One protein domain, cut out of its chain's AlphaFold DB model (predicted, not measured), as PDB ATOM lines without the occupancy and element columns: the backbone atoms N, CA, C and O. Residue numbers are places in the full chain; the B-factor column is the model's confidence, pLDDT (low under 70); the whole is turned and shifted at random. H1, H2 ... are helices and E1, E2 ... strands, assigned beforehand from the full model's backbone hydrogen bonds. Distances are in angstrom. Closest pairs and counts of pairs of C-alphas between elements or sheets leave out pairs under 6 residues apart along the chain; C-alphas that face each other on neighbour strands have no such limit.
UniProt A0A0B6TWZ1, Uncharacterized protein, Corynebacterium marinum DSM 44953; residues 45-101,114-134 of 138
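This is residues 45 to 101 and 114 to 134 of the 138 residues of an uncharacterized protein of Corynebacterium marinum DSM 44953 (UniProt A0A0B6TWZ1). A twisted antiparallel sheet of three strands, E1, E2 and E3, has a second, two-stranded hairpin, E4 and E5, set crosswise near the end of E3, with the short helix H1 beside E4. The link of residues 62 to 75 folds back on itself at residues 66 to 71. The printed part has 78 residues in the order H1, E1, E2, E3, E4, E5; it is mostly strand, with under half of its residues in named elements. It is compact, with a radius of gyration of the C-alphas of 12.1 A and spans of 30 by 28 by 23 A.

E2 is residues 76 to 82, 19.5 A long, E1 is residues 57 to 61, and E3 is residues 88 to 94, 19.5 A. E4 is residues 117 to 122, 15.6 A, and E5 is residues 127 to 133, 18.1 A, ending at C-alpha 133 (-10.375, 36.143, 39.310). H1, residues 47 to 51, begins at C-alpha 47 (-1.722, 40.827, 39.143).

E1, E2 and E3 form a meander, each strand the antiparallel neighbour of the one before; N 59 and O 80 are 2.9 A apart, and N 79 and O 91 2.8 A. The sheet is only just strongly twisted, with C-alphas up to 4.0 A off its best plane. The closest C-alphas of E3 and E5, Leu 93 and Arg 129, are 6.4 A apart, while E3 and E4 are apart. In the antiparallel hairpin of E4 and E5, N 120 and O 129 are 2.8 A apart. The closest C-alphas of H1 and E4, Met 47 and Leu 117, are 5.4 A apart. H1 only grazes the three-stranded sheet; in it every O i to N i+4 pair is within hydrogen-bond range.

The farthest C-alphas, Met 45 and Asp 69, are 32.2 A apart. Residues 102 to 113 are not printed, and C-alphas 101 and 114 are 17.9 A apart across this cut. The link from E1 to E2 is long. The model's pLDDT is under 70 at residues 75, 93 to 101, 116 and 121 to 134.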
ATOM      1  N   MET A  45       0.398  33.718  40.990       78.56
ATOM      2  CA  MET A  45       0.524  34.998  41.672       78.56
ATOM      3  C   MET A  45      -0.596  35.938  41.270       78.56
ATOM      4  O   MET A  45      -1.284  35.714  40.271       78.56
ATOM      5  N   THR A  46      -0.801  36.982  42.056       81.25
ATOM      6  CA  THR A  46      -1.769  38.016  41.719       81.25
ATOM      7  C   THR A  46      -1.216  38.981  40.672       81.25
ATOM      8  O   THR A  46      -0.014  39.046  40.400       81.25
ATOM      9  N   MET A  47      -2.105  39.762  40.065       78.94
ATOM     10  CA  MET A  47      -1.722  40.827  39.143       78.94
ATOM     11  C   MET A  47      -0.864  41.901  39.820       78.94
ATOM     12  O   MET A  47       0.093  42.378  39.208       78.94
ATOM     13  N   ALA A  48      -1.142  42.224  41.084       85.56
ATOM     14  CA  ALA A  48      -0.290  43.108  41.873       85.56
ATOM     15  C   ALA A  48       1.104  42.519  42.113       85.56
ATOM     16  O   ALA A  48       2.090  43.227  41.929       85.56
ATOM     17  N   GLU A  49       1.214  41.232  42.435       84.19
ATOM     18  CA  GLU A  49       2.512  40.574  42.622       84.19
ATOM     19  C   GLU A  49       3.334  40.514  41.324       84.19
ATOM     20  O   GLU A  49       4.546  40.722  41.344       84.19
ATOM     21  N   ALA A  50       2.689  40.262  40.181       80.31
ATOM     22  CA  ALA A  50       3.375  40.147  38.895       80.31
ATOM     23  C   ALA A  50       3.772  41.499  38.281       80.31
ATOM     24  O   ALA A  50       4.800  41.601  37.607       80.31
ATOM     25  N   TYR A  51       2.927  42.520  38.449       83.25
ATOM     26  CA  TYR A  51       2.997  43.752  37.662       83.25
ATOM     27  C   TYR A  51       2.922  45.041  38.489       83.25
ATOM     28  O   TYR A  51       3.226  46.101  37.943       83.25
ATOM     29  N   GLY A  52       2.567  44.984  39.775       84.75
ATOM     30  CA  GLY A  52       2.324  46.166  40.615       84.75
ATOM     31  C   GLY A  52       3.542  47.070  40.824       84.75
ATOM     32  O   GLY A  52       3.381  48.271  41.028       84.75
ATOM     33  N   ASP A  53       4.758  46.535  40.692       87.31
ATOM     34  CA  ASP A  53       5.994  47.329  40.765       87.31
ATOM     35  C   ASP A  53       6.232  48.189  39.509       87.31
ATOM     36  O   ASP A  53       6.942  49.195  39.561       87.31
ATOM     37  N   GLN A  54       5.678  47.782  38.364       88.00
ATOM     38  CA  GLN A  54       5.961  48.379  37.052       88.00
ATOM     39  C   GLN A  54       4.763  49.136  36.468       88.00
ATOM     40  O   GLN A  54       4.945  50.090  35.708       88.00
ATOM     41  N   TYR A  55       3.546  48.728  36.819       89.19
ATOM     42  CA  TYR A  55       2.309  49.206  36.214       89.19
ATOM     43  C   TYR A  55       1.336  49.685  37.284       89.19
ATOM     44  O   TYR A  55       1.185  49.060  38.330       89.19
ATOM     45  N   SER A  56       0.658  50.799  37.007       90.75
ATOM     46  CA  SER A  56      -0.344  51.377  37.906       90.75
ATOM     47  C   SER A  56      -1.758  50.907  37.590       90.75
ATOM     48  O   SER A  56      -2.574  50.781  38.497       90.75
ATOM     49  N   GLU A  57      -2.065  50.663  36.314       90.31
ATOM     50  CA  GLU A  57      -3.411  50.298  35.866       90.31
ATOM     51  C   GLU A  57      -3.377  49.187  34.816       90.31
ATOM     52  O   GLU A  57      -2.395  49.019  34.091       90.31
ATOM     53  N   PHE A  58      -4.483  48.459  34.695       85.88
ATOM     54  CA  PHE A  58      -4.705  47.489  33.635       85.88
ATOM     55  C   PHE A  58      -6.119  47.597  33.057       85.88
ATOM     56  O   PHE A  58      -7.057  48.001  33.741       85.88
ATOM     57  N   ALA A  59      -6.281  47.190  31.802       83.50
ATOM     58  CA  ALA A  59      -7.574  46.983  31.158       83.50
ATOM     59  C   ALA A  59      -7.553  45.666  30.377       83.50
ATOM     60  O   ALA A  59      -6.507  45.240  29.891       83.50
ATOM     61  N   VAL A  60      -8.708  45.020  30.240       79.88
ATOM     62  CA  VAL A  60      -8.863  43.819  29.411       79.88
ATOM     63  C   VAL A  60      -9.820  44.166  28.283       79.88
ATOM     64  O   VAL A  60     -10.925  44.625  28.546       79.88
ATOM     65  N   VAL A  61      -9.388  43.951  27.045       79.44
ATOM     66  CA  VAL A  61     -10.210  44.079  25.842       79.44
ATOM     67  C   VAL A  61     -10.654  42.686  25.415       79.44
ATOM     68  O   VAL A  61      -9.827  41.774  25.248       79.44
ATOM     69  N   CYS A  62     -11.963  42.526  25.258       76.44
ATOM     70  CA  CYS A  62     -12.583  41.228  25.055       76.44
ATOM     71  C   CYS A  62     -12.493  40.756  23.594       76.44
ATOM     72  O   CYS A  62     -12.350  41.560  22.666       76.44
ATOM     73  N   PRO A  63     -12.571  39.435  23.344       76.00
ATOM     74  CA  PRO A  63     -12.530  38.893  21.996       76.00
ATOM     75  C   PRO A  63     -13.703  39.437  21.176       76.00
ATOM     76  O   PRO A  63     -14.850  39.366  21.609       76.00
ATOM     77  N   GLY A  64     -13.433  39.926  19.965       73.94
ATOM     78  CA  GLY A  64     -14.449  40.538  19.106       73.94
ATOM     79  C   GLY A  64     -14.631  42.047  19.298       73.94
ATOM     80  O   GLY A  64     -15.301  42.666  18.473       73.94
ATOM     81  N   GLU A  65     -14.000  42.656  20.304       77.50
ATOM     82  CA  GLU A  65     -13.944  44.113  20.432       77.50
ATOM     83  C   GLU A  65     -12.833  44.717  19.560       77.50
ATOM     84  O   GLU A  65     -11.890  44.042  19.137       77.50
ATOM     85  N   THR A  66     -12.955  46.014  19.267       75.62
ATOM     86  CA  THR A  66     -11.955  46.770  18.502       75.62
ATOM     87  C   THR A  66     -11.159  47.668  19.440       75.62
ATOM     88  O   THR A  66     -11.741  48.444  20.193       75.62
ATOM     89  N   HIS A  67      -9.833  47.601  19.352       77.88
ATOM     90  CA  HIS A  67      -8.910  48.493  20.044       77.88
ATOM     91  C   HIS A  67      -7.960  49.124  19.026       77.88
ATOM     92  O   HIS A  67      -7.312  48.395  18.279       77.88
ATOM     93  N   GLU A  68      -7.900  50.460  18.971       77.38
ATOM     94  CA  GLU A  68      -7.062  51.206  18.011       77.38
ATOM     95  C   GLU A  68      -7.164  50.664  16.571       77.38
ATOM     96  O   GLU A  68      -6.170  50.279  15.954       77.38
ATOM     97  N   ASP A  69      -8.393  50.544  16.065       76.56
ATOM     98  CA  ASP A  69      -8.711  50.014  14.729       76.56
ATOM     99  C   ASP A  69      -8.297  48.547  14.476       76.56
ATOM    100  O   ASP A  69      -8.419  48.040  13.357       76.56
ATOM    101  N   ARG A  70      -7.850  47.822  15.510       76.75
ATOM    102  CA  ARG A  70      -7.498  46.398  15.451       76.75
ATOM    103  C   ARG A  70      -8.559  45.557  16.156       76.75
ATOM    104  O   ARG A  70      -8.867  45.764  17.328       76.75
ATOM    105  N   LEU A  71      -9.099  44.570  15.442       77.00
ATOM    106  CA  LEU A  71     -10.021  43.591  16.015       77.00
ATOM    107  C   LEU A  71      -9.250  42.611  16.905       77.00
ATOM    108  O   LEU A  71      -8.328  41.937  16.437       77.00
ATOM    109  N   VAL A  72      -9.662  42.487  18.164       77.44
ATOM    110  CA  VAL A  72      -9.168  41.443  19.063       77.44
ATOM    111  C   VAL A  72      -9.686  40.093  18.548       77.44
ATOM    112  O   VAL A  72     -10.904  39.896  18.469       77.44
ATOM    113  N   PRO A  73      -8.804  39.148  18.160       74.25
ATOM    114  CA  PRO A  73      -9.228  37.870  17.607       74.25
ATOM    115  C   PRO A  73     -10.130  37.124  18.582       74.25
ATOM    116  O   PRO A  73      -9.856  37.080  19.774       74.25
ATOM    117  N   SER A  74     -11.141  36.429  18.068       70.62
ATOM    118  CA  SER A  74     -12.097  35.672  18.887       70.62
ATOM    119  C   SER A  74     -11.466  34.578  19.762       70.62
ATOM    120  O   SER A  74     -12.131  34.055  20.650       70.62
ATOM    121  N   SER A  75     -10.206  34.209  19.519       67.44
ATOM    122  CA  SER A  75      -9.431  33.219  20.278       67.44
ATOM    123  C   SER A  75      -8.511  33.823  21.347       67.44
ATOM    124  O   SER A  75      -7.796  33.076  22.024       67.44
ATOM    125  N   ARG A  76      -8.495  35.151  21.503       71.19
ATOM    126  CA  ARG A  76      -7.579  35.861  22.400       71.19
ATOM    127  C   ARG A  76      -8.275  37.004  23.125       71.19
ATOM    128  O   ARG A  76      -9.200  37.598  22.596       71.19
ATOM    129  N   ASN A  77      -7.773  37.322  24.307       74.12
ATOM    130  CA  ASN A  77      -8.030  38.584  24.990       74.12
ATOM    131  C   ASN A  77      -6.802  39.487  24.809       74.12
ATOM    132  O   ASN A  77      -5.690  38.985  24.598       74.12
ATOM    133  N   LEU A  78      -6.980  40.798  24.917       80.12
ATOM    134  CA  LEU A  78      -5.871  41.749  24.950       80.12
ATOM    135  C   LEU A  78      -5.827  42.414  26.326       80.12
ATOM    136  O   LEU A  78      -6.777  43.069  26.733       80.12
ATOM    137  N   LEU A  79      -4.728  42.225  27.049       81.44
ATOM    138  CA  LEU A  79      -4.431  42.925  28.292       81.44
ATOM    139  C   LEU A  79      -3.628  44.180  27.962       81.44
ATOM    140  O   LEU A  79      -2.583  44.101  27.317       81.44
ATOM    141  N   LEU A  80      -4.115  45.324  28.419       86.56
ATOM    142  CA  LEU A  80      -3.420  46.599  28.358       86.56
ATOM    143  C   LEU A  80      -2.878  46.903  29.746       86.56
ATOM    144  O   LEU A  80      -3.642  46.898  30.708       86.56
ATOM    145  N   LEU A  81      -1.587  47.187  29.852       87.69
ATOM    146  CA  LEU A  81      -0.945  47.603  31.094       87.69
ATOM    147  C   LEU A  81      -0.474  49.035  30.963       87.69
ATOM    148  O   LEU A  81       0.210  49.367  30.000       87.69
ATOM    149  N   ARG A  82      -0.826  49.879  31.926       90.25
ATOM    150  CA  ARG A  82      -0.405  51.273  31.945       90.25
ATOM    151  C   ARG A  82       0.625  51.502  33.036       90.25
ATOM    152  O   ARG A  82       0.402  51.165  34.197       90.25
ATOM    153  N   THR A  83       1.752  52.080  32.656       92.44
ATOM    154  CA  THR A  83       2.799  52.515  33.581       92.44
ATOM    155  C   THR A  83       2.398  53.816  34.290       92.44
ATOM    156  O   THR A  83       1.548  54.556  33.786       92.44
ATOM    157  N   PRO A  84       3.027  54.172  35.427       91.38
ATOM    158  CA  PRO A  84       2.706  55.407  36.149       91.38
ATOM    159  C   PRO A  84       2.895  56.705  35.341       91.38
ATOM    160  O   PRO A  84       2.273  57.718  35.651       91.38
ATOM    161  N   ASP A  85       3.744  56.695  34.307       92.94
ATOM    162  CA  ASP A  85       3.949  57.811  33.371       92.94
ATOM    163  C   ASP A  85       2.945  57.828  32.200       92.94
ATOM    164  O   ASP A  85       3.005  58.711  31.345       92.94
ATOM    165  N   GLY A  86       1.999  56.885  32.167       88.25
ATOM    166  CA  GLY A  86       0.882  56.852  31.223       88.25
ATOM    167  C   GLY A  86       1.142  56.083  29.927       88.25
ATOM    168  O   GLY A  86       0.262  56.051  29.064       88.25
ATOM    169  N   ARG A  87       2.308  55.443  29.766       91.75
ATOM    170  CA  ARG A  87       2.561  54.569  28.612       91.75
ATOM    171  C   ARG A  87       1.734  53.294  28.728       91.75
ATOM    172  O   ARG A  87       1.564  52.766  29.821       91.75
ATOM    173  N   VAL A  88       1.256  52.789  27.593       88.44
ATOM    174  CA  VAL A  88       0.466  51.554  27.524       88.44
ATOM    175  C   VAL A  88       1.263  50.460  26.826       88.44
ATOM    176  O   VAL A  88       1.838  50.685  25.762       88.44
ATOM    177  N   GLU A  89       1.283  49.277  27.432       88.56
ATOM    178  CA  GLU A  89       1.874  48.060  26.885       88.56
ATOM    179  C   GLU A  89       0.795  47.005  26.628       88.56
ATOM    180  O   GLU A  89      -0.100  46.784  27.444       88.56
ATOM    181  N   GLU A  90       0.889  46.345  25.475       85.69
ATOM    182  CA  GLU A  90      -0.076  45.354  25.001       85.69
ATOM    183  C   GLU A  90       0.423  43.927  25.232       85.69
ATOM    184  O   GLU A  90       1.527  43.554  24.820       85.69
ATOM    185  N   GLN A  91      -0.428  43.083  25.813       80.00
ATOM    186  CA  GLN A  91      -0.159  41.661  25.986       80.00
ATOM    187  C   GLN A  91      -1.342  40.803  25.544       80.00
ATOM    188  O   GLN A  91      -2.456  40.907  26.050       80.00
ATOM    189  N   TRP A  92      -1.085  39.899  24.602       77.06
ATOM    190  CA  TRP A  92      -2.088  38.963  24.104       77.06
ATOM    191  C   TRP A  92      -2.217  37.755  25.027       77.06
ATOM    192  O   TRP A  92      -1.253  37.021  25.245       77.06
ATOM    193  N   LEU A  93      -3.435  37.504  25.489       69.69
ATOM    194  CA  LEU A  93      -3.797  36.375  26.339       69.69
ATOM    195  C   LEU A  93      -4.667  35.389  25.552       69.69
ATOM    196  O   LEU A  93      -5.414  35.780  24.656       69.69
ATOM    197  N   ARG A  94      -4.600  34.090  25.861       64.50
ATOM    198  CA  ARG A  94      -5.493  33.091  25.236       64.50
ATOM    199  C   ARG A  94      -6.934  33.258  25.761       64.50
ATOM    200  O   ARG A  94      -7.130  33.807  26.840       64.50
ATOM    201  N   ARG A  95      -7.948  32.822  25.001       57.97
ATOM    202  CA  ARG A  95      -9.375  32.977  25.377       57.97
ATOM    203  C   ARG A  95      -9.760  32.221  26.650       57.97
ATOM    204  O   ARG A  95     -10.509  32.750  27.455       57.97
ATOM    205  N   GLU A  96      -9.232  31.013  26.827       54.91
ATOM    206  CA  GLU A  96      -9.582  30.043  27.891       54.91
ATOM    207  C   GLU A  96      -9.234  30.507  29.316       54.91
ATOM    208  O   GLU A  96      -9.413  29.775  30.281       54.91
ATOM    209  N   VAL A  97      -8.666  31.699  29.424       51.81
ATOM    210  CA  VAL A  97      -7.825  32.141  30.528       51.81
ATOM    211  C   VAL A  97      -8.608  33.230  31.303       51.81
ATOM    212  O   VAL A  97      -8.465  33.361  32.505       51.81
ATOM    213  N   VAL A  98      -9.605  33.903  30.706       52.91
ATOM    214  CA  VAL A  98     -10.228  35.089  31.320       52.91
ATOM    215  C   VAL A  98     -11.765  35.004  31.381       52.91
ATOM    216  O   VAL A  98     -12.435  35.201  30.372       52.91
ATOM    217  N   GLU A  99     -12.335  34.803  32.577       53.84
ATOM    218  CA  GLU A  99     -13.788  34.918  32.865       53.84
ATOM    219  C   GLU A  99     -14.288  36.381  32.990       53.84
ATOM    220  O   GLU A  99     -15.427  36.622  33.373       53.84
ATOM    221  N   PHE A 100     -13.461  37.388  32.680       54.91
ATOM    222  CA  PHE A 100     -13.837  38.808  32.820       54.91
ATOM    223  C   PHE A 100     -14.792  39.308  31.740       54.91
ATOM    224  O   PHE A 100     -15.500  40.287  31.959       54.91
ATOM    225  N   CYS A 101     -14.828  38.636  30.593       60.00
ATOM    226  CA  CYS A 101     -15.712  38.976  29.486       60.00
ATOM    227  C   CYS A 101     -17.061  38.271  29.665       60.00
ATOM    228  O   CYS A 101     -17.392  37.362  28.906       60.00
ATOM    229  N   ASP A 114      -4.284  45.413  41.012       81.25
ATOM    230  CA  ASP A 114      -4.705  44.916  42.319       81.25
ATOM    231  C   ASP A 114      -4.673  43.377  42.370       81.25
ATOM    232  O   ASP A 114      -4.242  42.702  41.434       81.25
ATOM    233  N   ASP A 115      -5.130  42.803  43.481       78.75
ATOM    234  CA  ASP A 115      -5.157  41.354  43.675       78.75
ATOM    235  C   ASP A 115      -6.375  40.671  43.034       78.75
ATOM    236  O   ASP A 115      -6.611  39.495  43.284       78.75
ATOM    237  N   SER A 116      -7.180  41.365  42.217       69.88
ATOM    238  CA  SER A 116      -8.439  40.814  41.684       69.88
ATOM    239  C   SER A 116      -8.245  39.684  40.669       69.88
ATOM    240  O   SER A 116      -9.181  38.931  40.385       69.88
ATOM    241  N   LEU A 117      -7.031  39.547  40.147       73.69
ATOM    242  CA  LEU A 117      -6.642  38.711  39.022       73.69
ATOM    243  C   LEU A 117      -5.530  37.745  39.435       73.69
ATOM    244  O   LEU A 117      -4.523  38.173  39.992       73.69
ATOM    245  N   LEU A 118      -5.690  36.459  39.119       74.75
ATOM    246  CA  LEU A 118      -4.668  35.426  39.291       74.75
ATOM    247  C   LEU A 118      -4.004  35.107  37.958       74.75
ATOM    248  O   LEU A 118      -4.681  34.878  36.957       74.75
ATOM    249  N   LEU A 119      -2.682  35.031  37.974       75.12
ATOM    250  CA  LEU A 119      -1.826  34.722  36.843       75.12
ATOM    251  C   LEU A 119      -1.114  33.383  37.083       75.12
ATOM    252  O   LEU A 119      -0.577  33.173  38.167       75.12
ATOM    253  N   ASP A 120      -1.054  32.528  36.064       74.94
ATOM    254  CA  ASP A 120      -0.161  31.367  36.004       74.94
ATOM    255  C   ASP A 120       1.023  31.721  35.097       74.94
ATOM    256  O   ASP A 120       0.843  32.269  34.003       74.94
ATOM    257  N   TYR A 121       2.244  31.402  35.517       67.44
ATOM    258  CA  TYR A 121       3.402  31.516  34.633       67.44
ATOM    259  C   TYR A 121       3.329  30.470  33.522       67.44
ATOM    260  O   TYR A 121       3.179  29.278  33.785       67.44
ATOM    261  N   ASP A 122       3.471  30.906  32.275       68.69
ATOM    262  CA  ASP A 122       3.635  30.006  31.147       68.69
ATOM    263  C   ASP A 122       5.105  29.893  30.766       68.69
ATOM    264  O   ASP A 122       5.687  30.799  30.161       68.69
ATOM    265  N   GLU A 123       5.694  28.756  31.118       63.62
ATOM    266  CA  GLU A 123       7.110  28.473  30.891       63.62
ATOM    267  C   GLU A 123       7.463  28.338  29.407       63.62
ATOM    268  O   GLU A 123       8.573  28.688  29.012       63.62
ATOM    269  N   GLU A 124       6.518  27.901  28.565       60.53
ATOM    270  CA  GLU A 124       6.739  27.766  27.120       60.53
ATOM    271  C   GLU A 124       7.045  29.116  26.454       60.53
ATOM    272  O   GLU A 124       7.861  29.195  25.533       60.53
ATOM    273  N   VAL A 125       6.368  30.179  26.896       60.97
ATOM    274  CA  VAL A 125       6.473  31.527  26.315       60.97
ATOM    275  C   VAL A 125       7.278  32.476  27.215       60.97
ATOM    276  O   VAL A 125       7.645  33.572  26.785       60.97
ATOM    277  N   GLY A 126       7.581  32.065  28.447       63.91
ATOM    278  CA  GLY A 126       8.307  32.856  29.436       63.91
ATOM    279  C   GLY A 126       7.529  34.087  29.909       63.91
ATOM    280  O   GLY A 126       8.106  35.169  30.035       63.91
ATOM    281  N   ARG A 127       6.201  33.969  30.068       65.06
ATOM    282  CA  ARG A 127       5.303  35.092  30.407       65.06
ATOM    283  C   ARG A 127       4.150  34.669  31.315       65.06
ATOM    284  O   ARG A 127       3.664  33.549  31.223       65.06
ATOM    285  N   TRP A 128       3.658  35.601  32.128       64.94
ATOM    286  CA  TRP A 128       2.459  35.416  32.950       64.94
ATOM    287  C   TRP A 128       1.187  35.372  32.090       64.94
ATOM    288  O   TRP A 128       1.015  36.164  31.160       64.94
ATOM    289  N   ARG A 129       0.285  34.437  32.394       67.69
ATOM    290  CA  ARG A 129      -1.022  34.250  31.749       67.69
ATOM    291  C   ARG A 129      -2.129  34.416  32.779       67.69
ATOM    292  O   ARG A 129      -2.070  33.815  33.835       67.69
ATOM    293  N   LEU A 130      -3.156  35.196  32.469       68.19
ATOM    294  CA  LEU A 130      -4.231  35.536  33.410       68.19
ATOM    295  C   LEU A 130      -5.269  34.431  33.565       68.19
ATOM    296  O   LEU A 130      -6.127  34.373  32.719       68.19
ATOM    297  N   VAL A 131      -5.265  33.604  34.604       64.38
ATOM    298  CA  VAL A 131      -6.057  32.357  34.649       64.38
ATOM    299  C   VAL A 131      -7.453  32.477  35.263       64.38
ATOM    300  O   VAL A 131      -8.326  31.682  34.917       64.38
ATOM    301  N   ARG A 132      -7.689  33.404  36.197       64.19
ATOM    302  CA  ARG A 132      -9.007  33.584  36.848       64.19
ATOM    303  C   ARG A 132      -9.065  34.855  37.692       64.19
ATOM    304  O   ARG A 132      -8.037  35.469  37.960       64.19
ATOM    305  N   SER A 133     -10.247  35.199  38.197       60.19
ATOM    306  CA  SER A 133     -10.375  36.143  39.310       60.19
ATOM    307  C   SER A 133      -9.944  35.505  40.646       60.19
ATOM    308  O   SER A 133     -10.121  34.299  40.876       60.19
ATOM    309  N   ALA A 134      -9.378  36.313  41.544       56.97
ATOM    310  CA  ALA A 134      -8.938  35.888  42.876       56.97
ATOM    311  C   ALA A 134     -10.055  35.893  43.952       56.97
ATOM    312  O   ALA A 134      -9.780  35.600  45.114       56.97
TER     313      ALA A 134